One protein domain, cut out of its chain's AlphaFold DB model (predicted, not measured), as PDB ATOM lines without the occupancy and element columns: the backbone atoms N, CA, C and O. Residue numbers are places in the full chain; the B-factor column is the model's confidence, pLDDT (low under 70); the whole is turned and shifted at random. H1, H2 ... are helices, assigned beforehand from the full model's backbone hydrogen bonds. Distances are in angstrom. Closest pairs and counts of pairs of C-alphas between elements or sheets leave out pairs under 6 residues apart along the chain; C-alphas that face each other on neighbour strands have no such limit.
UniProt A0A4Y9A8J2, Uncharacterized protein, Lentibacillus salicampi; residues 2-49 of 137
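What this domain is: This is residues 2 to 49 of the 137 residues of an uncharacterized protein of Lentibacillus salicampi (UniProt A0A4Y9A8J2). An open, flat L: residues 2 to 8, with short H1, stick out as one arm, H2 leads to a corner of H3 and the loop 21 to 30, and long H4 sticks out with residues 33 to 49 as the other arm. The printed part has 48 residues with four named helices, H1 to H4, and no named strand: all helix. It is only just extended, close to loose, with a radius of gyration of the C-alphas of 14.7 A and spans of 43 by 34 by 10 A.

Where its parts are: H1 is residues 3 to 6, from C-alpha 3 at (45.446, 2.301, 7.831); H2 is 8 to 11; H3 is 14 to 20, 10.1 A long. H4 is 31 to 47, 23.5 A long, ending at C-alpha 47 (18.965, -10.170, 6.693), with a kink of 29 degrees near residue 41.

How they stand to each other: H1 and H2 meet only through their link. H2 and H3 are apart. H3 and H4 are close but not clearly touching, their closest C-alphas, Tyr 14 and Met 31, 7.1 A apart; they run opposite ways at a shallow tilt of 24 degrees. Every O i to N i+4 pair is within hydrogen-bond range in H3, 10 of 13 in H4; H1 and H2 are too short for one.

The domain as a whole: The C-alphas farthest apart, Gly 22 and Gly 49, are 43.5 A apart. The printed part has no cut, no link is long, and no printed residue is under 70 in pLDDT.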
ATOM      1  N   THR A   2      48.279   1.631  10.985       79.00
ATOM      2  CA  THR A   2      48.667   2.603   9.941       79.00
ATOM      3  C   THR A   2      47.479   3.003   9.065       79.00
ATOM      4  O   THR A   2      47.270   4.184   8.849       79.00
ATOM      5  N   PHE A   3      46.596   2.058   8.718       85.94
ATOM      6  CA  PHE A   3      45.446   2.301   7.831       85.94
ATOM      7  C   PHE A   3      44.560   3.497   8.225       85.94
ATOM      8  O   PHE A   3      44.186   4.287   7.367       85.94
ATOM      9  N   VAL A   4      44.232   3.649   9.514       83.56
ATOM     10  CA  VAL A   4      43.388   4.761   9.996       83.56
ATOM     11  C   VAL A   4      44.104   6.106   9.869       83.56
ATOM     12  O   VAL A   4      43.464   7.103   9.557       83.56
ATOM     13  N   LEU A   5      45.421   6.131  10.092       84.81
ATOM     14  CA  LEU A   5      46.236   7.339   9.957       84.81
ATOM     15  C   LEU A   5      46.374   7.735   8.483       84.81
ATOM     16  O   LEU A   5      46.236   8.908   8.157       84.81
ATOM     17  N   ASP A   6      46.535   6.749   7.599       89.94
ATOM     18  CA  ASP A   6      46.662   6.958   6.153       89.94
ATOM     19  C   ASP A   6      45.351   7.452   5.500       89.94
ATOM     20  O   ASP A   6      45.383   8.027   4.415       89.94
ATOM     21  N   HIS A   7      44.198   7.252   6.156       88.62
ATOM     22  CA  HIS A   7      42.865   7.595   5.635       88.62
ATOM     23  C   HIS A   7      42.083   8.563   6.539       88.62
ATOM     24  O   HIS A   7      40.854   8.570   6.503       88.62
ATOM     25  N   GLN A   8      42.754   9.394   7.346       85.38
ATOM     26  CA  GLN A   8      42.079  10.348   8.247       85.38
ATOM     27  C   GLN A   8      41.063  11.252   7.527       85.38
ATOM     28  O   GLN A   8      39.972  11.487   8.043       85.38
ATOM     29  N   GLU A   9      41.372  11.668   6.299       84.50
ATOM     30  CA  GLU A   9      40.479  12.464   5.445       84.50
ATOM     31  C   GLU A   9      39.150  11.764   5.110       84.50
ATOM     32  O   GLU A   9      38.135  12.423   4.889       84.50
ATOM     33  N   ALA A  10      39.114  10.429   5.091       83.25
ATOM     34  CA  ALA A  10      37.886   9.680   4.819       83.25
ATOM     35  C   ALA A  10      36.884   9.747   5.983       83.25
ATOM     36  O   ALA A  10      35.686   9.598   5.762       83.25
ATOM     37  N   PHE A  11      37.364   9.994   7.205       82.56
ATOM     38  CA  PHE A  11      36.527  10.138   8.398       82.56
ATOM     39  C   PHE A  11      36.042  11.576   8.610       82.56
ATOM     40  O   PHE A  11      35.167  11.816   9.444       82.56
ATOM     41  N   ARG A  12      36.596  12.533   7.859       86.75
ATOM     42  CA  ARG A  12      36.180  13.932   7.881       86.75
ATOM     43  C   ARG A  12      34.835  14.097   7.174       86.75
ATOM     44  O   ARG A  12      34.680  13.670   6.023       86.75
ATOM     45  N   ASP A  13      33.886  14.761   7.842       88.81
ATOM     46  CA  ASP A  13      32.563  15.050   7.277       88.81
ATOM     47  C   ASP A  13      32.723  15.829   5.964       88.81
ATOM     48  O   ASP A  13      33.403  16.854   5.881       88.81
ATOM     49  N   TYR A  14      32.107  15.313   4.906       89.50
ATOM     50  CA  TYR A  14      32.222  15.867   3.563       89.50
ATOM     51  C   TYR A  14      31.683  17.303   3.466       89.50
ATOM     52  O   TYR A  14      32.119  18.064   2.601       89.50
ATOM     53  N   ARG A  15      30.776  17.706   4.366       91.62
ATOM     54  CA  ARG A  15      30.238  19.070   4.422       91.62
ATOM     55  C   ARG A  15      31.319  20.094   4.748       91.62
ATOM     56  O   ARG A  15      31.273  21.205   4.233       91.62
ATOM     57  N   GLU A  16      32.326  19.730   5.539       90.94
ATOM     58  CA  GLU A  16      33.456  20.624   5.815       90.94
ATOM     59  C   GLU A  16      34.270  20.903   4.547       90.94
ATOM     60  O   GLU A  16      34.567  22.057   4.252       90.94
ATOM     61  N   ARG A  17      34.538  19.861   3.749       90.12
ATOM     62  CA  ARG A  17      35.245  19.981   2.463       90.12
ATOM     63  C   ARG A  17      34.464  20.821   1.450       90.12
ATOM     64  O   ARG A  17      35.049  21.601   0.708       90.12
ATOM     65  N   LEU A  18      33.139  20.689   1.430       91.69
ATOM     66  CA  LEU A  18      32.262  21.488   0.567       91.69
ATOM     67  C   LEU A  18      32.208  22.963   1.002       91.69
ATOM     68  O   LEU A  18      32.252  23.849   0.151       91.69
ATOM     69  N   ARG A  19      32.186  23.247   2.312       93.31
ATOM     70  CA  ARG A  19      32.251  24.623   2.834       93.31
ATOM     71  C   ARG A  19      33.566  25.314   2.489       93.31
ATOM     72  O   ARG A  19      33.547  26.483   2.121       93.31
ATOM     73  N   GLU A  20      34.690  24.599   2.555       93.56
ATOM     74  CA  GLU A  20      35.999  25.111   2.113       93.56
ATOM     75  C   GLU A  20      36.000  25.510   0.629       93.56
ATOM     76  O   GLU A  20      36.709  26.433   0.233       93.56
ATOM     77  N   GLN A  21      35.168  24.856  -0.183       93.62
ATOM     78  CA  GLN A  21      34.964  25.164  -1.600       93.62
ATOM     79  C   GLN A  21      33.900  26.251  -1.844       93.62
ATOM     80  O   GLN A  21      33.609  26.575  -2.993       93.62
ATOM     81  N   GLY A  22      33.321  26.828  -0.785       94.00
ATOM     82  CA  GLY A  22      32.305  27.879  -0.873       94.00
ATOM     83  C   GLY A  22      30.886  27.376  -1.154       94.00
ATOM     84  O   GLY A  22      30.030  28.172  -1.535       94.00
ATOM     85  N   ILE A  23      30.621  26.078  -0.983       92.19
ATOM     86  CA  ILE A  23      29.284  25.496  -1.154       92.19
ATOM     87  C   ILE A  23      28.535  25.571   0.178       92.19
ATOM     88  O   ILE A  23      29.048  25.165   1.221       92.19
ATOM     89  N   GLU A  24      27.301  26.076   0.147       92.38
ATOM     90  CA  GLU A  24      26.406  26.079   1.304       92.38
ATOM     91  C   GLU A  24      25.878  24.663   1.568       92.38
ATOM     92  O   GLU A  24      25.255  24.041   0.706       92.38
ATOM     93  N   THR A  25      26.125  24.142   2.770       91.44
ATOM     94  CA  THR A  25      25.856  22.735   3.115       91.44
ATOM     95  C   THR A  25      24.771  22.548   4.170       91.44
ATOM     96  O   THR A  25      24.603  21.437   4.670       91.44
ATOM     97  N   ASP A  26      24.083  23.608   4.588       88.69
ATOM     98  CA  ASP A  26      23.214  23.565   5.774       88.69
ATOM     99  C   ASP A  26      21.950  22.716   5.571       88.69
ATOM    100  O   ASP A  26      21.415  22.153   6.524       88.69
ATOM    101  N   TRP A  27      21.532  22.534   4.319       88.44
ATOM    102  CA  TRP A  27      20.446  21.634   3.926       88.44
ATOM    103  C   TRP A  27      20.900  20.177   3.719       88.44
ATOM    104  O   TRP A  27      20.067  19.289   3.542       88.44
ATOM    105  N   MET A  28      22.209  19.903   3.725       89.69
ATOM    106  CA  MET A  28      22.750  18.571   3.447       89.69
ATOM    107  C   MET A  28      22.802  17.711   4.713       89.69
ATOM    108  O   MET A  28      23.223  18.156   5.788       89.69
ATOM    109  N   CYS A  29      22.440  16.436   4.581       87.44
ATOM    110  CA  CYS A  29      22.507  15.488   5.688       87.44
ATOM    111  C   CYS A  29      23.953  15.275   6.188       87.44
ATOM    112  O   CYS A  29      24.886  15.260   5.394       87.44
ATOM    113  N   PRO A  30      24.174  15.062   7.495       88.88
ATOM    114  CA  PRO A  30      25.476  14.638   7.998       88.88
ATOM    115  C   PRO A  30      25.848  13.249   7.475       88.88
ATOM    116  O   PRO A  30      24.976  12.413   7.224       88.88
ATOM    117  N   MET A  31      27.148  12.957   7.420       87.19
ATOM    118  CA  MET A  31      27.651  11.633   7.032       87.19
ATOM    119  C   MET A  31      27.028  10.498   7.870       87.19
ATOM    120  O   MET A  31      26.632   9.470   7.326       87.19
ATOM    121  N   GLY A  32      26.808  10.723   9.172       85.62
ATOM    122  CA  GLY A  32      26.149   9.749  10.053       85.62
ATOM    123  C   GLY A  32      24.692   9.431   9.679       85.62
ATOM    124  O   GLY A  32      24.228   8.311   9.896       85.62
ATOM    125  N   SER A  33      23.960  10.366   9.063       85.81
ATOM    126  CA  SER A  33      22.617  10.074   8.538       85.81
ATOM    127  C   SER A  33      22.687   9.138   7.332       85.81
ATOM    128  O   SER A  33      21.875   8.218   7.234       85.81
ATOM    129  N   ALA A  34      23.681   9.305   6.454       80.94
ATOM    130  CA  ALA A  34      23.900   8.387   5.335       80.94
ATOM    131  C   ALA A  34      24.260   6.970   5.824       80.94
ATOM    132  O   ALA A  34      23.725   5.980   5.318       80.94
ATOM    133  N   GLU A  35      25.097   6.862   6.860       83.56
ATOM    134  CA  GLU A  35      25.434   5.585   7.505       83.56
ATOM    135  C   GLU A  35      24.204   4.905   8.123       83.56
ATOM    136  O   GLU A  35      23.996   3.699   7.959       83.56
ATOM    137  N   SER A  36      23.348   5.679   8.793       84.88
ATOM    138  CA  SER A  36      22.097   5.170   9.362       84.88
ATOM    139  C   SER A  36      21.146   4.664   8.273       84.88
ATOM    140  O   SER A  36      20.579   3.575   8.402       84.88
ATOM    141  N   ASN A  37      21.044   5.385   7.150       86.00
ATOM    142  CA  ASN A  37      20.209   4.988   6.018       86.00
ATOM    143  C   ASN A  37      20.633   3.634   5.433       86.00
ATOM    144  O   ASN A  37      19.788   2.771   5.178       86.00
ATOM    145  N   MET A  38      21.942   3.383   5.324       87.56
ATOM    146  CA  MET A  38      22.485   2.091   4.883       87.56
ATOM    147  C   MET A  38      21.999   0.919   5.751       87.56
ATOM    148  O   MET A  38      21.811  -0.198   5.256       87.56
ATOM    149  N   ASN A  39      21.741   1.146   7.041       87.19
ATOM    150  CA  ASN A  39      21.264   0.099   7.936       87.19
ATOM    151  C   ASN A  39      19.885  -0.435   7.504       87.19
ATOM    152  O   ASN A  39      19.668  -1.649   7.545       87.19
ATOM    153  N   PHE A  40      18.981   0.425   7.022       84.88
ATOM    154  CA  PHE A  40      17.662   0.009   6.526       84.88
ATOM    155  C   PHE A  40      17.771  -0.879   5.285       84.88
ATOM    156  O   PHE A  40      17.209  -1.980   5.266       84.88
ATOM    157  N   PHE A  41      18.583  -0.470   4.305       87.81
ATOM    158  CA  PHE A  41      18.868  -1.286   3.124       87.81
ATOM    159  C   PHE A  41      19.508  -2.620   3.514       87.81
ATOM    160  O   PHE A  41      19.069  -3.680   3.073       87.81
ATOM    161  N   SER A  42      20.495  -2.609   4.414       88.44
ATOM    162  CA  SER A  42      21.186  -3.829   4.837       88.44
ATOM    163  C   SER A  42      20.255  -4.827   5.535       88.44
ATOM    164  O   SER A  42      20.340  -6.029   5.282       88.44
ATOM    165  N   LYS A  43      19.319  -4.354   6.370       88.56
ATOM    166  CA  LYS A  43      18.322  -5.214   7.021       88.56
ATOM    167  C   LYS A  43      17.446  -5.902   5.979       88.56
ATOM    168  O   LYS A  43      17.270  -7.118   6.052       88.56
ATOM    169  N   ARG A  44      16.940  -5.153   4.995       87.31
ATOM    170  CA  ARG A  44      16.026  -5.705   3.991       87.31
ATOM    171  C   ARG A  44      16.718  -6.620   2.987       87.31
ATOM    172  O   ARG A  44      16.163  -7.672   2.684       87.31
ATOM    173  N   LEU A  45      17.892  -6.217   2.504       88.69
ATOM    174  CA  LEU A  45      18.616  -6.903   1.436       88.69
ATOM    175  C   LEU A  45      19.464  -8.066   1.950       88.69
ATOM    176  O   LEU A  45      19.560  -9.077   1.271       88.69
ATOM    177  N   LYS A  46      20.093  -7.934   3.129       85.88
ATOM    178  CA  LYS A  46      21.017  -8.956   3.655       85.88
ATOM    179  C   LYS A  46      20.387  -9.889   4.692       85.88
ATOM    180  O   LYS A  46      20.750 -11.058   4.765       85.88
ATOM    181  N   LYS A  47      19.479  -9.392   5.542       85.25
ATOM    182  CA  LYS A  47      18.965 -10.170   6.693       85.25
ATOM    183  C   LYS A  47      17.586 -10.789   6.463       85.25
ATOM    184  O   LYS A  47      17.323 -11.855   7.001       85.25
ATOM    185  N   MET A  48      16.722 -10.136   5.687       82.25
ATOM    186  CA  MET A  48      15.307 -10.518   5.521       82.25
ATOM    187  C   MET A  48      14.993 -11.187   4.171       82.25
ATOM    188  O   MET A  48      13.828 -11.336   3.809       82.25
ATOM    189  N   GLY A  49      16.022 -11.594   3.423       78.19
ATOM    190  CA  GLY A  49      15.894 -12.336   2.169       78.19
ATOM    191  C   GLY A  49      16.515 -11.619   0.973       78.19
ATOM    192  O   GLY A  49      16.492 -10.392   0.889       78.19
TER     193      GLY A  49